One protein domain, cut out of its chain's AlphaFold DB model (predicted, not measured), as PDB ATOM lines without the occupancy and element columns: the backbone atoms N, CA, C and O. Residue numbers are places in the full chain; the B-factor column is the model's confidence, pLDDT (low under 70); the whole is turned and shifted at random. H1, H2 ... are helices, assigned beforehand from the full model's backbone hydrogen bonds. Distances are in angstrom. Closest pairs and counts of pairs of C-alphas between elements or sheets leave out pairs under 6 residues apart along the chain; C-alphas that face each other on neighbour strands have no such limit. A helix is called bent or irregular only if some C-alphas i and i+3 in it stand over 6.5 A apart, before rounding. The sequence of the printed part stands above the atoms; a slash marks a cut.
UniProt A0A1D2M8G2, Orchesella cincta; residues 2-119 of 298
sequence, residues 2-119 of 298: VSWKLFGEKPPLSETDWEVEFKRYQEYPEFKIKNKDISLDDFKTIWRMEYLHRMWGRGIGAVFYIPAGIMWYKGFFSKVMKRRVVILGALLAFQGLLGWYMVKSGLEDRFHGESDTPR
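What this domain is: This is residues 2 to 119 of the 298 residues of a protein of Orchesella cincta (UniProt A0A1D2M8G2). A long helical hairpin, H3 and H4, makes the longest axis of the domain, and the short helix H1 lies across its open end at the start of H3, with the very short H2 near H1. The unnamed residues 2 to 14 fold back on themselves before H1, and the unnamed residues 107 to 119 form a loop beyond the end of H4. The printed part has 118 residues with four named helices in the order H1, H2, H3, H4 and no named strand; the class is all helix, with 79 residues in named elements. The whole is loose, with a radius of gyration of the C-alphas of 19.0 A, and only just flat, its C-alphas spanning 57 by 38 by 17 A.

How they stand to each other: The longest helix, H3, residues 40 to 73, touches H4, residues 79 to 106, and the two form a helical hairpin. They run opposite ways at a shallow tilt of 20 degrees. Their closest C-alphas, those of Gly 57 and Gly 96, are 7.2 A apart, and H3 touches H4 with residues 57 to 72 alone. At its other end H3 touches H1, residues 15 to 26, with residues 40 to 44 alone, and H1 touches it with residues 18 to 22 alone. The closest C-alphas of H1 and H3, those of Phe 22 and Leu 40, are 6.8 A apart, and their lines are about perpendicular at 87 degrees. H2, residues 29 to 33, is close to H1 but not clearly touching, with the C-alphas of Tyr 25 and Phe 31 closest at 6.7 A. H2 and H3 are apart, and so are H1 and H4. H2 and H4 are only just apart, their closest C-alphas at 8.3 A. In H1, H2 and H4 every O i to N i+4 pair is within hydrogen-bond range; in H3, 29 of 30 are.

Where its parts are: H3 runs 48.0 A from C-alpha 40 at (171.759, 189.462, 118.877) to C-alpha 73 at (207.930, 214.873, 137.643). It is neither bent nor irregular, but only just: C-alphas 64 and 67 are 6.1 A apart. H4 is 41.1 A long and ends with C-alpha 106 at (190.280, 181.878, 124.904). H1 is 16.5 A long and begins with C-alpha 15 at (172.138, 198.243, 114.296), while H2 measures 5.9 A.

The domain as a whole: The two C-alphas farthest apart, those of Gly 75 and Glu 114, are 58.6 A apart. The printed part has no cut. The links H1 to H2 and H3 to H4 are tight, and H2 to H3 is short, with 6 residues between them. The mean pLDDT of the printed part is 83.3; residues 2 to 8 and 106 to 119 are under 70 in this model.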
ATOM      1  N   VAL A   2     186.455 191.454 119.554       57.28
ATOM      2  CA  VAL A   2     187.377 190.546 118.890       57.28
ATOM      3  C   VAL A   2     188.732 191.170 118.549       57.28
ATOM      4  O   VAL A   2     189.739 190.486 118.385       57.28
ATOM      5  N   SER A   3     188.757 192.499 118.444       60.62
ATOM      6  CA  SER A   3     189.967 193.260 118.181       60.62
ATOM      7  C   SER A   3     190.454 193.913 119.475       60.62
ATOM      8  O   SER A   3     189.701 194.578 120.190       60.62
ATOM      9  N   TRP A   4     191.730 193.721 119.811       62.09
ATOM     10  CA  TRP A   4     192.341 194.440 120.923       62.09
ATOM     11  C   TRP A   4     193.018 195.709 120.405       62.09
ATOM     12  O   TRP A   4     193.941 195.650 119.595       62.09
ATOM     13  N   LYS A   5     192.577 196.869 120.900       67.75
ATOM     14  CA  LYS A   5     193.212 198.171 120.648       67.75
ATOM     15  C   LYS A   5     193.656 198.810 121.959       67.75
ATOM     16  O   LYS A   5     192.892 198.839 122.929       67.75
ATOM     17  N   LEU A   6     194.860 199.386 121.970       60.78
ATOM     18  CA  LEU A   6     195.453 200.019 123.154       60.78
ATOM     19  C   LEU A   6     194.544 201.125 123.727       60.78
ATOM     20  O   LEU A   6     194.204 201.100 124.908       60.78
ATOM     21  N   PHE A   7     194.049 202.020 122.867       65.88
ATOM     22  CA  PHE A   7     193.186 203.149 123.247       65.88
ATOM     23  C   PHE A   7     191.693 202.806 123.376       65.88
ATOM     24  O   PHE A   7     190.882 203.688 123.637       65.88
ATOM     25  N   GLY A   8     191.328 201.528 123.241       65.00
ATOM     26  CA  GLY A   8     189.937 201.081 123.258       65.00
ATOM     27  C   GLY A   8     189.307 201.001 121.869       65.00
ATOM     28  O   GLY A   8     189.805 201.551 120.889       65.00
ATOM     29  N   GLU A   9     188.218 200.246 121.796       71.94
ATOM     30  CA  GLU A   9     187.366 200.103 120.616       71.94
ATOM     31  C   GLU A   9     186.126 200.979 120.830       71.94
ATOM     32  O   GLU A   9     185.659 201.093 121.959       71.94
ATOM     33  N   LYS A  10     185.609 201.655 119.800       79.25
ATOM     34  CA  LYS A  10     184.361 202.417 119.963       79.25
ATOM     35  C   LYS A  10     183.189 201.430 120.038       79.25
ATOM     36  O   LYS A  10     183.206 200.462 119.279       79.25
ATOM     37  N   PRO A  11     182.196 201.645 120.918       84.94
ATOM     38  CA  PRO A  11     181.022 200.787 120.942       84.94
ATOM     39  C   PRO A  11     180.232 200.898 119.634       84.94
ATOM     40  O   PRO A  11     180.166 202.003 119.092       84.94
ATOM     41  N   PRO A  12     179.636 199.796 119.139       86.94
ATOM     42  CA  PRO A  12     178.713 199.843 118.009       86.94
ATOM     43  C   PRO A  12     177.579 200.833 118.300       86.94
ATOM     44  O   PRO A  12     176.972 200.786 119.377       86.94
ATOM     45  N   LEU A  13     177.330 201.763 117.373       87.69
ATOM     46  CA  LEU A  13     176.351 202.845 117.559       87.69
ATOM     47  C   LEU A  13     175.081 202.625 116.734       87.69
ATOM     48  O   LEU A  13     174.024 203.118 117.121       87.69
ATOM     49  N   SER A  14     175.181 201.886 115.627       91.81
ATOM     50  CA  SER A  14     174.059 201.534 114.755       91.81
ATOM     51  C   SER A  14     173.733 200.039 114.817       91.81
ATOM     52  O   SER A  14     174.562 199.229 115.235       91.81
ATOM     53  N   GLU A  15     172.530 199.657 114.380       90.81
ATOM     54  CA  GLU A  15     172.138 198.243 114.296       90.81
ATOM     55  C   GLU A  15     173.030 197.470 113.311       90.81
ATOM     56  O   GLU A  15     173.461 196.359 113.600       90.81
ATOM     57  N   THR A  16     173.423 198.103 112.203       91.25
ATOM     58  CA  THR A  16     174.353 197.519 111.227       91.25
ATOM     59  C   THR A  16     175.725 197.224 111.840       91.25
ATOM     60  O   THR A  16     176.297 196.167 111.577       91.25
ATOM     61  N   ASP A  17     176.252 198.106 112.698       90.00
ATOM     62  CA  ASP A  17     177.517 197.848 113.403       90.00
ATOM     63  C   ASP A  17     177.402 196.626 114.330       90.00
ATOM     64  O   ASP A  17     178.336 195.827 114.437       90.00
ATOM     65  N   TRP A  18     176.251 196.471 114.995       92.12
ATOM     66  CA  TRP A  18     175.969 195.323 115.858       92.12
ATOM     67  C   TRP A  18     175.906 194.017 115.072       92.12
ATOM     68  O   TRP A  18     176.500 193.029 115.505       92.12
ATOM     69  N   GLU A  19     175.251 194.012 113.914       92.25
ATOM     70  CA  GLU A  19     175.202 192.844 113.031       92.25
ATOM     71  C   GLU A  19     176.596 192.441 112.532       92.25
ATOM     72  O   GLU A  19     176.912 191.252 112.478       92.25
ATOM     73  N   VAL A  20     177.453 193.412 112.194       90.19
ATOM     74  CA  VAL A  20     178.834 193.153 111.754       90.19
ATOM     75  C   VAL A  20     179.670 192.538 112.877       90.19
ATOM     76  O   VAL A  20     180.363 191.543 112.655       90.19
ATOM     77  N   GLU A  21     179.609 193.096 114.087       88.75
ATOM     78  CA  GLU A  21     180.334 192.539 115.235       88.75
ATOM     79  C   GLU A  21     179.788 191.168 115.650       88.75
ATOM     80  O   GLU A  21     180.576 190.290 116.006       88.75
ATOM     81  N   PHE A  22     178.472 190.949 115.560       90.19
ATOM     82  CA  PHE A  22     177.875 189.649 115.855       90.19
ATOM     83  C   PHE A  22     178.295 188.593 114.833       90.19
ATOM     84  O   PHE A  22     178.724 187.515 115.229       90.19
ATOM     85  N   LYS A  23     178.295 188.917 113.532       90.50
ATOM     86  CA  LYS A  23     178.840 188.029 112.489       90.50
ATOM     87  C   LYS A  23     180.290 187.649 112.768       90.50
ATOM     88  O   LYS A  23     180.645 186.484 112.646       90.50
ATOM     89  N   ARG A  24     181.115 188.604 113.208       86.38
ATOM     90  CA  ARG A  24     182.496 188.302 113.607       86.38
ATOM     91  C   ARG A  24     182.543 187.369 114.818       86.38
ATOM     92  O   ARG A  24     183.348 186.449 114.835       86.38
ATOM     93  N   TYR A  25     181.683 187.568 115.816       84.81
ATOM     94  CA  TYR A  25     181.591 186.673 116.974       84.81
ATOM     95  C   TYR A  25     181.194 185.237 116.587       84.81
ATOM     96  O   TYR A  25     181.741 184.285 117.139       84.81
ATOM     97  N   GLN A  26     180.330 185.065 115.581       86.81
ATOM     98  CA  GLN A  26     179.926 183.747 115.070       86.81
ATOM     99  C   GLN A  26     181.086 182.921 114.484       86.81
ATOM    100  O   GLN A  26     180.995 181.696 114.388       86.81
ATOM    101  N   GLU A  27     182.200 183.560 114.120       86.12
ATOM    102  CA  GLU A  27     183.393 182.871 113.622       86.12
ATOM    103  C   GLU A  27     184.177 182.157 114.738       86.12
ATOM    104  O   GLU A  27     184.943 181.232 114.445       86.12
ATOM    105  N   TYR A  28     183.957 182.516 116.009       79.56
ATOM    106  CA  TYR A  28     184.737 182.013 117.142       79.56
ATOM    107  C   TYR A  28     184.278 180.635 117.637       79.56
ATOM    108  O   TYR A  28     183.080 180.330 117.604       79.56
ATOM    109  N   PRO A  29     185.208 179.808 118.164       78.00
ATOM    110  CA  PRO A  29     184.880 178.508 118.751       78.00
ATOM    111  C   PRO A  29     183.804 178.591 119.838       78.00
ATOM    112  O   PRO A  29     182.962 177.708 119.949       78.00
ATOM    113  N   GLU A  30     183.794 179.671 120.617       73.00
ATOM    114  CA  GLU A  30     182.836 179.875 121.700       73.00
ATOM    115  C   GLU A  30     181.381 179.927 121.206       73.00
ATOM    116  O   GLU A  30     180.528 179.204 121.730       73.00
ATOM    117  N   PHE A  31     181.099 180.704 120.153       81.12
ATOM    118  CA  PHE A  31     179.784 180.700 119.507       81.12
ATOM    119  C   PHE A  31     179.483 179.319 118.920       81.12
ATOM    120  O   PHE A  31     178.423 178.749 119.162       81.12
ATOM    121  N   LYS A  32     180.455 178.735 118.215       81.38
ATOM    122  CA  LYS A  32     180.318 177.440 117.537       81.38
ATOM    123  C   LYS A  32     180.183 176.237 118.463       81.38
ATOM    124  O   LYS A  32     179.845 175.173 117.963       81.38
ATOM    125  N   ILE A  33     180.472 176.339 119.758       74.31
ATOM    126  CA  ILE A  33     180.445 175.193 120.683       74.31
ATOM    127  C   ILE A  33     179.454 175.429 121.820       74.31
ATOM    128  O   ILE A  33     178.670 174.533 122.125       74.31
ATOM    129  N   LYS A  34     179.456 176.624 122.420       71.81
ATOM    130  CA  LYS A  34     178.725 176.916 123.660       71.81
ATOM    131  C   LYS A  34     177.505 177.812 123.453       71.81
ATOM    132  O   LYS A  34     176.485 177.588 124.091       71.81
ATOM    133  N   ASN A  35     177.599 178.793 122.558       80.25
ATOM    134  CA  ASN A  35     176.602 179.861 122.424       80.25
ATOM    135  C   ASN A  35     175.897 179.870 121.057       80.25
ATOM    136  O   ASN A  35     175.552 180.933 120.557       80.25
ATOM    137  N   LYS A  36     175.681 178.702 120.442       81.25
ATOM    138  CA  LYS A  36     175.130 178.587 119.076       81.25
ATOM    139  C   LYS A  36     173.764 179.255 118.905       81.25
ATOM    140  O   LYS A  36     173.463 179.765 117.832       81.25
ATOM    141  N   ASP A  37     172.968 179.244 119.971       84.81
ATOM    142  CA  ASP A  37     171.560 179.640 119.946       84.81
ATOM    143  C   ASP A  37     171.321 181.046 120.519       84.81
ATOM    144  O   ASP A  37     170.171 181.441 120.719       84.81
ATOM    145  N   ILE A  38     172.381 181.810 120.825       84.56
ATOM    146  CA  ILE A  38     172.208 183.149 121.399       84.56
ATOM    147  C   ILE A  38     171.673 184.132 120.354       84.56
ATOM    148  O   ILE A  38     172.092 184.133 119.193       84.56
ATOM    149  N   SER A  39     170.775 185.013 120.784       90.44
ATOM    150  CA  SER A  39     170.270 186.100 119.948       90.44
ATOM    151  C   SER A  39     171.265 187.266 119.859       90.44
ATOM    152  O   SER A  39     172.230 187.366 120.626       90.44
ATOM    153  N   LEU A  40     171.000 188.210 118.951       88.62
ATOM    154  CA  LEU A  40     171.759 189.462 118.877       88.62
ATOM    155  C   LEU A  40     171.669 190.269 120.186       88.62
ATOM    156  O   LEU A  40     172.640 190.913 120.582       88.62
ATOM    157  N   ASP A  41     170.532 190.223 120.882       88.38
ATOM    158  CA  ASP A  41     170.341 190.945 122.145       88.38
ATOM    159  C   ASP A  41     171.109 190.298 123.308       88.38
ATOM    160  O   ASP A  41     171.699 191.001 124.142       88.38
ATOM    161  N   ASP A  42     171.208 188.968 123.316       85.12
ATOM    162  CA  ASP A  42     172.088 188.243 124.238       85.12
ATOM    163  C   ASP A  42     173.551 188.635 123.995       85.12
ATOM    164  O   ASP A  42     174.272 189.012 124.926       85.12
ATOM    165  N   PHE A  43     173.973 188.665 122.725       85.50
ATOM    166  CA  PHE A  43     175.309 189.112 122.337       85.50
ATOM    167  C   PHE A  43     175.589 190.568 122.736       85.50
ATOM    168  O   PHE A  43     176.661 190.858 123.275       85.50
ATOM    169  N   LYS A  44     174.635 191.491 122.552       87.56
ATOM    170  CA  LYS A  44     174.763 192.894 122.995       87.56
ATOM    171  C   LYS A  44     175.073 192.972 124.491       87.56
ATOM    172  O   LYS A  44     175.878 193.809 124.908       87.56
ATOM    173  N   THR A  45     174.477 192.101 125.302       85.06
ATOM    174  CA  THR A  45     174.767 192.028 126.742       85.06
ATOM    175  C   THR A  45     176.204 191.553 127.001       85.06
ATOM    176  O   THR A  45     176.895 192.156 127.830       85.06
ATOM    177  N   ILE A  46     176.685 190.545 126.257       80.69
ATOM    178  CA  ILE A  46     178.066 189.998 126.330       80.69
ATOM    179  C   ILE A  46     179.084 191.055 125.992       80.69
ATOM    180  O   ILE A  46     179.942 191.401 126.813       80.69
ATOM    181  N   TRP A  47     178.892 191.667 124.841       85.31
ATOM    182  CA  TRP A  47     179.761 192.710 124.357       85.31
ATOM    183  C   TRP A  47     179.840 193.888 125.342       85.31
ATOM    184  O   TRP A  47     180.934 194.375 125.636       85.31
ATOM    185  N   ARG A  48     178.704 194.341 125.900       86.31
ATOM    186  CA  ARG A  48     178.662 195.488 126.833       86.31
ATOM    187  C   ARG A  48     179.419 195.217 128.127       86.31
ATOM    188  O   ARG A  48     180.159 196.097 128.570       86.31
ATOM    189  N   MET A  49     179.255 194.039 128.725       81.94
ATOM    190  CA  MET A  49     179.958 193.690 129.965       81.94
ATOM    191  C   MET A  49     181.466 193.607 129.749       81.94
ATOM    192  O   MET A  49     182.242 194.185 130.513       81.94
ATOM    193  N   GLU A  50     181.886 192.956 128.670       79.81
ATOM    194  CA  GLU A  50     183.296 192.805 128.331       79.81
ATOM    195  C   GLU A  50     183.937 194.159 127.970       79.81
ATOM    196  O   GLU A  50     185.047 194.487 128.402       79.81
ATOM    197  N   TYR A  51     183.222 195.003 127.220       84.38
ATOM    198  CA  TYR A  51     183.628 196.381 126.950       84.38
ATOM    199  C   TYR A  51     183.784 197.190 128.239       84.38
ATOM    200  O   TYR A  51     184.833 197.808 128.441       84.38
ATOM    201  N   LEU A  52     182.786 197.154 129.129       87.31
ATOM    202  CA  LEU A  52     182.819 197.866 130.405       87.31
ATOM    203  C   LEU A  52     184.011 197.419 131.253       87.31
ATOM    204  O   LEU A  52     184.765 198.265 131.726       87.31
ATOM    205  N   HIS A  53     184.231 196.110 131.390       82.81
ATOM    206  CA  HIS A  53     185.356 195.557 132.143       82.81
ATOM    207  C   HIS A  53     186.708 196.024 131.576       82.81
ATOM    208  O   HIS A  53     187.583 196.499 132.306       82.81
ATOM    209  N   ARG A  54     186.861 195.991 130.249       83.06
ATOM    210  CA  ARG A  54     188.061 196.475 129.551       83.06
ATOM    211  C   ARG A  54     188.282 197.980 129.706       83.06
ATOM    212  O   ARG A  54     189.428 198.420 129.838       83.06
ATOM    213  N   MET A  55     187.225 198.784 129.644       87.69
ATOM    214  CA  MET A  55     187.320 200.227 129.884       87.69
ATOM    215  C   MET A  55     187.660 200.518 131.344       87.69
ATOM    216  O   MET A  55     188.479 201.393 131.610       87.69
ATOM    217  N   TRP A  56     187.125 199.731 132.277       89.38
ATOM    218  CA  TRP A  56     187.435 199.840 133.698       89.38
ATOM    219  C   TRP A  56     188.918 199.583 133.980       89.38
ATOM    220  O   TRP A  56     189.561 200.380 134.663       89.38
ATOM    221  N   GLY A  57     189.502 198.542 133.376       89.00
ATOM    222  CA  GLY A  57     190.942 198.271 133.467       89.00
ATOM    223  C   GLY A  57     191.803 199.438 132.964       89.00
ATOM    224  O   GLY A  57     192.756 199.844 133.633       89.00
ATOM    225  N   ARG A  58     191.433 200.047 131.826       88.75
ATOM    226  CA  ARG A  58     192.108 201.254 131.305       88.75
ATOM    227  C   ARG A  58     191.938 202.453 132.236       88.75
ATOM    228  O   ARG A  58     192.906 203.170 132.475       88.75
ATOM    229  N   GLY A  59     190.739 202.643 132.784       93.12
ATOM    230  CA  GLY A  59     190.432 203.695 133.750       93.12
ATOM    231  C   GLY A  59     191.295 203.593 135.006       93.12
ATOM    232  O   GLY A  59     191.917 204.579 135.396       93.12
ATOM    233  N   ILE A  60     191.423 202.394 135.584       93.44
ATOM    234  CA  ILE A  60     192.324 202.136 136.721       93.44
ATOM    235  C   ILE A  60     193.772 202.476 136.345       93.44
ATOM    236  O   ILE A  60     194.463 203.155 137.107       93.44
ATOM    237  N   GLY A  61     194.218 202.054 135.156       94.06
ATOM    238  CA  GLY A  61     195.527 202.417 134.614       94.06
ATOM    239  C   GLY A  61     195.738 203.931 134.566       94.06
ATOM    240  O   GLY A  61     196.721 204.430 135.106       94.06
ATOM    241  N   ALA A  62     194.800 204.675 133.984       94.94
ATOM    242  CA  ALA A  62     194.875 206.130 133.875       94.94
ATOM    243  C   ALA A  62     194.902 206.819 135.251       94.94
ATOM    244  O   ALA A  62     195.769 207.659 135.498       94.94
ATOM    245  N   VAL A  63     194.014 206.417 136.167       95.75
ATOM    246  CA  VAL A  63     193.926 206.954 137.538       95.75
ATOM    247  C   VAL A  63     195.196 206.678 138.345       95.75
ATOM    248  O   VAL A  63     195.541 207.460 139.229       95.75
ATOM    249  N   PHE A  64     195.926 205.607 138.041       95.94
ATOM    250  CA  PHE A  64     197.213 205.339 138.671       95.94
ATOM    251  C   PHE A  64     198.367 206.079 137.979       95.94
ATOM    252  O   PHE A  64     199.070 206.866 138.617       95.94
ATOM    253  N   TYR A  65     198.574 205.846 136.680       97.00
ATOM    254  CA  TYR A  65     199.771 206.291 135.961       97.00
ATOM    255  C   TYR A  65     199.812 207.799 135.714       97.00
ATOM    256  O   TYR A  65     200.896 208.376 135.810       97.00
ATOM    257  N   ILE A  66     198.677 208.458 135.443       97.00
ATOM    258  CA  ILE A  66     198.664 209.906 135.173       97.00
ATOM    259  C   ILE A  66     199.063 210.690 136.434       97.00
ATOM    260  O   ILE A  66     200.056 211.426 136.380       97.00
ATOM    261  N   PRO A  67     198.398 210.521 137.598       95.88
ATOM    262  CA  PRO A  67     198.818 211.214 138.810       95.88
ATOM    263  C   PRO A  67     200.217 210.793 139.258       95.88
ATOM    264  O   PRO A  67     200.987 211.646 139.698       95.88
ATOM    265  N   ALA A  68     200.581 209.510 139.123       96.19
ATOM    266  CA  ALA A  68     201.924 209.047 139.459       96.19
ATOM    267  C   ALA A  68     203.000 209.751 138.621       96.19
ATOM    268  O   ALA A  68     203.981 210.221 139.189       96.19
ATOM    269  N   GLY A  69     202.806 209.889 137.307       97.19
ATOM    270  CA  GLY A  69     203.731 210.601 136.422       97.19
ATOM    271  C   GLY A  69     203.874 212.078 136.792       97.19
ATOM    272  O   GLY A  69     204.993 212.563 136.963       97.19
ATOM    273  N   ILE A  70     202.752 212.772 137.017       97.31
ATOM    274  CA  ILE A  70     202.745 214.189 137.422       97.31
ATOM    275  C   ILE A  70     203.471 214.378 138.760       97.31
ATOM    276  O   ILE A  70     204.342 215.240 138.879       97.31
ATOM    277  N   MET A  71     203.142 213.573 139.773       96.19
ATOM    278  CA  MET A  71     203.763 213.656 141.100       96.19
ATOM    279  C   MET A  71     205.246 213.280 141.073       96.19
ATOM    280  O   MET A  71     206.039 213.839 141.834       96.19
ATOM    281  N   TRP A  72     205.635 212.354 140.195       96.88
ATOM    282  CA  TRP A  72     207.032 211.983 140.008       96.88
ATOM    283  C   TRP A  72     207.835 213.121 139.386       96.88
ATOM    284  O   TRP A  72     208.888 213.469 139.919       96.88
ATOM    285  N   TYR A  73     207.318 213.724 138.312       96.62
ATOM    286  CA  TYR A  73     207.930 214.873 137.643       96.62
ATOM    287  C   TYR A  73     208.061 216.074 138.587       96.62
ATOM    288  O   TYR A  73     209.121 216.687 138.667       96.62
ATOM    289  N   LYS A  74     207.025 216.352 139.388       96.62
ATOM    290  CA  LYS A  74     207.043 217.413 140.410       96.62
ATOM    291  C   LYS A  74     207.908 217.096 141.640       96.62
ATOM    292  O   LYS A  74     208.011 217.925 142.537       96.62
ATOM    293  N   GLY A  75     208.506 215.905 141.726       94.88
ATOM    294  CA  GLY A  75     209.386 215.531 142.835       94.88
ATOM    295  C   GLY A  75     208.676 215.263 144.168       94.88
ATOM    296  O   GLY A  75     209.328 215.243 145.207       94.88
ATOM    297  N   PHE A  76     207.364 215.005 144.171       94.19
ATOM    298  CA  PHE A  76     206.575 214.838 145.404       94.19
ATOM    299  C   PHE A  76     206.826 213.509 146.134       94.19
ATOM    300  O   PHE A  76     206.421 213.333 147.284       94.19
ATOM    301  N   PHE A  77     207.489 212.544 145.491       93.69
ATOM    302  CA  PHE A  77     207.725 211.229 146.080       93.69
ATOM    303  C   PHE A  77     209.033 211.135 146.868       93.69
ATOM    304  O   PHE A  77     210.126 211.326 146.331       93.69
ATOM    305  N   SER A  78     208.929 210.668 148.115       93.38
ATOM    306  CA  SER A  78     210.081 210.181 148.880       93.38
ATOM    307  C   SER A  78     210.710 208.941 148.226       93.38
ATOM    308  O   SER A  78     210.047 208.208 147.489       93.38
ATOM    309  N   LYS A  79     211.976 208.634 148.542       93.88
ATOM    310  CA  LYS A  79     212.697 207.461 147.994       93.88
ATOM    311  C   LYS A  79     211.948 206.139 148.214       93.88
ATOM    312  O   LYS A  79     211.933 205.277 147.338       93.88
ATOM    313  N   VAL A  80     211.286 205.990 149.365       93.75
ATOM    314  CA  VAL A  80     210.459 204.814 149.679       93.75
ATOM    315  C   VAL A  80     209.187 204.794 148.831       93.75
ATOM    316  O   VAL A  80     208.826 203.741 148.309       93.75
ATOM    317  N   MET A  81     208.522 205.942 148.660       93.06
ATOM    318  CA  MET A  81     207.310 206.021 147.842       93.06
ATOM    319  C   MET A  81     207.608 205.745 146.368       93.06
ATOM    320  O   MET A  81     206.869 204.996 145.742       93.06
ATOM    321  N   LYS A  82     208.738 206.239 145.846       94.81
ATOM    322  CA  LYS A  82     209.198 205.940 144.482       94.81
ATOM    323  C   LYS A  82     209.267 204.434 144.219       94.81
ATOM    324  O   LYS A  82     208.676 203.951 143.260       94.81
ATOM    325  N   ARG A  83     209.909 203.674 145.116       95.44
ATOM    326  CA  ARG A  83     209.977 202.202 145.017       95.44
ATOM    327  C   ARG A  83     208.587 201.558 145.036       95.44
ATOM    328  O   ARG A  83     208.323 200.671 144.236       95.44
ATOM    329  N   ARG A  84     207.695 202.013 145.925       94.12
ATOM    330  CA  ARG A  84     206.322 201.482 146.015       94.12
ATOM    331  C   ARG A  84     205.510 201.755 144.753       94.12
ATOM    332  O   ARG A  84     204.857 200.841 144.272       94.12
ATOM    333  N   VAL A  85     205.572 202.971 144.212       95.38
ATOM    334  CA  VAL A  85     204.880 203.346 142.970       95.38
ATOM    335  C   VAL A  85     205.372 202.497 141.800       95.38
ATOM    336  O   VAL A  85     204.550 202.002 141.040       95.38
ATOM    337  N   VAL A  86     206.681 202.248 141.692       96.69
ATOM    338  CA  VAL A  86     207.230 201.365 140.648       96.69
ATOM    339  C   VAL A  86     206.720 199.929 140.797       96.69
ATOM    340  O   VAL A  86     206.257 199.357 139.818       96.69
ATOM    341  N   ILE A  87     206.744 199.357 142.007       96.31
ATOM    342  CA  ILE A  87     206.250 197.989 142.250       96.31
ATOM    343  C   ILE A  87     204.751 197.878 141.939       96.31
ATOM    344  O   ILE A  87     204.331 196.954 141.249       96.31
ATOM    345  N   LEU A  88     203.940 198.822 142.428       96.62
ATOM    346  CA  LEU A  88     202.492 198.840 142.197       96.62
ATOM    347  C   LEU A  88     202.158 199.046 140.717       96.62
ATOM    348  O   LEU A  88     201.270 198.374 140.201       96.62
ATOM    349  N   GLY A  89     202.896 199.918 140.026       97.06
ATOM    350  CA  GLY A  89     202.775 200.108 138.584       97.06
ATOM    351  C   GLY A  89     203.121 198.836 137.820       97.06
ATOM    352  O   GLY A  89     202.315 198.358 137.035       97.06
ATOM    353  N   ALA A  90     204.260 198.210 138.115       97.31
ATOM    354  CA  ALA A  90     204.648 196.953 137.476       97.31
ATOM    355  C   ALA A  90     203.593 195.851 137.673       97.31
ATOM    356  O   ALA A  90     203.227 195.177 136.714       97.31
ATOM    357  N   LEU A  91     203.043 195.710 138.884       96.38
ATOM    358  CA  LEU A  91     201.965 194.757 139.159       96.38
ATOM    359  C   LEU A  91     200.664 195.105 138.418       96.38
ATOM    360  O   LEU A  91     199.986 194.201 137.941       96.38
ATOM    361  N   LEU A  92     200.319 196.388 138.287       96.69
ATOM    362  CA  LEU A  92     199.147 196.831 137.527       96.69
ATOM    363  C   LEU A  92     199.315 196.596 136.016       96.69
ATOM    364  O   LEU A  92     198.381 196.152 135.355       96.69
ATOM    365  N   ALA A  93     200.505 196.842 135.465       95.38
ATOM    366  CA  ALA A  93     200.827 196.474 134.086       95.38
ATOM    367  C   ALA A  93     200.753 194.954 133.886       95.38
ATOM    368  O   ALA A  93     200.160 194.490 132.914       95.38
ATOM    369  N   PHE A  94     201.290 194.181 134.833       95.12
ATOM    370  CA  PHE A  94     201.206 192.724 134.823       95.12
ATOM    371  C   PHE A  94     199.755 192.223 134.887       95.12
ATOM    372  O   PHE A  94     199.419 191.285 134.172       95.12
ATOM    373  N   GLN A  95     198.871 192.877 135.654       94.25
ATOM    374  CA  GLN A  95     197.429 192.595 135.615       94.25
ATOM    375  C   GLN A  95     196.848 192.783 134.216       94.25
ATOM    376  O   GLN A  95     196.170 191.889 133.714       94.25
ATOM    377  N   GLY A  96     197.136 193.919 133.574       90.94
ATOM    378  CA  GLY A  96     196.682 194.184 132.209       90.94
ATOM    379  C   GLY A  96     197.205 193.152 131.205       90.94
ATOM    380  O   GLY A  96     196.449 192.692 130.352       90.94
ATOM    381  N   LEU A  97     198.471 192.745 131.346       91.25
ATOM    382  CA  LEU A  97     199.092 191.714 130.513       91.25
ATOM    383  C   LEU A  97     198.442 190.339 130.719       91.25
ATOM    384  O   LEU A  97     198.131 189.670 129.737       91.25
ATOM    385  N   LEU A  98     198.209 189.927 131.970       88.44
ATOM    386  CA  LEU A  98     197.516 188.673 132.275       88.44
ATOM    387  C   LEU A  98     196.081 188.674 131.745       88.44
ATOM    388  O   LEU A  98     195.671 187.686 131.147       88.44
ATOM    389  N   GLY A  99     195.344 189.775 131.914       86.12
ATOM    390  CA  GLY A  99     193.981 189.902 131.394       86.12
ATOM    391  C   GLY A  99     193.937 189.815 129.866       86.12
ATOM    392  O   GLY A  99     193.112 189.100 129.308       86.12
ATOM    393  N   TRP A 100     194.877 190.467 129.173       85.19
ATOM    394  CA  TRP A 100     195.030 190.311 127.723       85.19
ATOM    395  C   TRP A 100     195.369 188.868 127.324       85.19
ATOM    396  O   TRP A 100     194.792 188.345 126.373       85.19
ATOM    397  N   TYR A 101     196.278 188.218 128.056       83.00
ATOM    398  CA  TYR A 101     196.670 186.834 127.796       83.00
ATOM    399  C   TYR A 101     195.507 185.854 127.990       83.00
ATOM    400  O   TYR A 101     195.361 184.937 127.184       83.00
ATOM    401  N   MET A 102     194.661 186.061 129.004       81.44
ATOM    402  CA  MET A 102     193.441 185.275 129.217       81.44
ATOM    403  C   MET A 102     192.534 185.325 127.987       81.44
ATOM    404  O   MET A 102     192.299 184.270 127.404       81.44
ATOM    405  N   VAL A 103     192.161 186.527 127.534       75.31
ATOM    406  CA  VAL A 103     191.283 186.718 126.364       75.31
ATOM    407  C   VAL A 103     191.915 186.139 125.103       75.31
ATOM    408  O   VAL A 103     191.341 185.287 124.440       75.31
ATOM    409  N   LYS A 104     193.165 186.513 124.786       75.75
ATOM    410  CA  LYS A 104     193.844 185.989 123.588       75.75
ATOM    411  C   LYS A 104     193.825 184.462 123.564       75.75
ATOM    412  O   LYS A 104     193.595 183.858 122.524       75.75
ATOM    413  N   SER A 105     194.073 183.845 124.715       70.56
ATOM    414  CA  SER A 105     194.111 182.400 124.808       70.56
ATOM    415  C   SER A 105     192.742 181.731 124.703       70.56
ATOM    416  O   SER A 105     192.715 180.568 124.315       70.56
ATOM    417  N   GLY A 106     191.643 182.398 125.065       64.88
ATOM    418  CA  GLY A 106     190.280 181.878 124.904       64.88
ATOM    419  C   GLY A 106     189.850 181.804 123.436       64.88
ATOM    420  O   GLY A 106     189.080 180.927 123.060       64.88
ATOM    421  N   LEU A 107     190.439 182.661 122.598       64.12
ATOM    422  CA  LEU A 107     190.123 182.806 121.175       64.12
ATOM    423  C   LEU A 107     190.915 181.868 120.241       64.12
ATOM    424  O   LEU A 107     190.650 181.845 119.041       64.12
ATOM    425  N   GLU A 108     191.905 181.131 120.753       64.44
ATOM    426  CA  GLU A 108     192.723 180.208 119.956       64.44
ATOM    427  C   GLU A 108     191.974 178.897 119.668       64.44
ATOM    428  O   GLU A 108     191.434 178.266 120.576       64.44
ATOM    429  N   ASP A 109     192.002 178.457 118.407       57.56
ATOM    430  CA  ASP A 109     191.414 177.193 117.952       57.56
ATOM    431  C   ASP A 109     192.320 176.009 118.316       57.56
ATOM    432  O   ASP A 109     193.021 175.448 117.480       57.56
ATOM    433  N   ARG A 110     192.396 175.706 119.614       58.84
ATOM    434  CA  ARG A 110     193.142 174.555 120.153       58.84
ATOM    435  C   ARG A 110     192.239 173.503 120.800       58.84
ATOM    436  O   ARG A 110     192.746 172.538 121.361       58.84
ATOM    437  N   PHE A 111     190.927 173.722 120.740       59.75
ATOM    438  CA  PHE A 111     189.909 172.915 121.401       59.75
ATOM    439  C   PHE A 111     189.495 171.744 120.499       59.75
ATOM    440  O   PHE A 111     188.487 171.817 119.799       59.75
ATOM    441  N   HIS A 112     190.322 170.694 120.445       51.88
ATOM    442  CA  HIS A 112     190.141 169.570 119.507       51.88
ATOM    443  C   HIS A 112     189.725 168.243 120.169       51.88
ATOM    444  O   HIS A 112     189.469 167.269 119.465       51.88
ATOM    445  N   GLY A 113     189.660 168.181 121.502       47.25
ATOM    446  CA  GLY A 113     189.159 167.009 122.231       47.25
ATOM    447  C   GLY A 113     187.652 167.084 122.492       47.25
ATOM    448  O   GLY A 113     187.118 168.170 122.687       47.25
ATOM    449  N   GLU A 114     186.966 165.938 122.580       38.59
ATOM    450  CA  GLU A 114     185.522 165.862 122.898       38.59
ATOM    451  C   GLU A 114     185.148 166.505 124.252       38.59
ATOM    452  O   GLU A 114     183.994 166.861 124.479       38.59
ATOM    453  N   SER A 115     186.126 166.695 125.145       40.09
ATOM    454  CA  SER A 115     185.991 167.349 126.455       40.09
ATOM    455  C   SER A 115     186.634 168.743 126.532       40.09
ATOM    456  O   SER A 115     186.632 169.370 127.599       40.09
ATOM    457  N   ASP A 116     187.179 169.245 125.422       52.97
ATOM    458  CA  ASP A 116     187.894 170.516 125.369       52.97
ATOM    459  C   ASP A 116     186.905 171.645 125.054       52.97
ATOM    460  O   ASP A 116     186.555 171.917 123.908       52.97
ATOM    461  N   THR A 117     186.366 172.280 126.093       53.62
ATOM    462  CA  THR A 117     185.454 173.412 125.900       53.62
ATOM    463  C   THR A 117     186.259 174.699 125.731       53.62
ATOM    464  O   THR A 117     187.165 174.916 126.542       53.62
ATOM    465  N   PRO A 118     185.882 175.609 124.817       55.34
ATOM    466  CA  PRO A 118     186.447 176.951 124.747       55.34
ATOM    467  C   PRO A 118     186.240 177.696 126.067       55.34
ATOM    468  O   PRO A 118     185.150 178.186 126.354       55.34
ATOM    469  N   ARG A 119     187.267 177.703 126.918       65.62
ATOM    470  CA  ARG A 119     187.265 178.399 128.208       65.62
ATOM    471  C   ARG A 119     188.666 178.857 128.577       65.62
ATOM    472  O   ARG A 119     189.676 178.238 128.217       65.62
TER     473      ARG A 119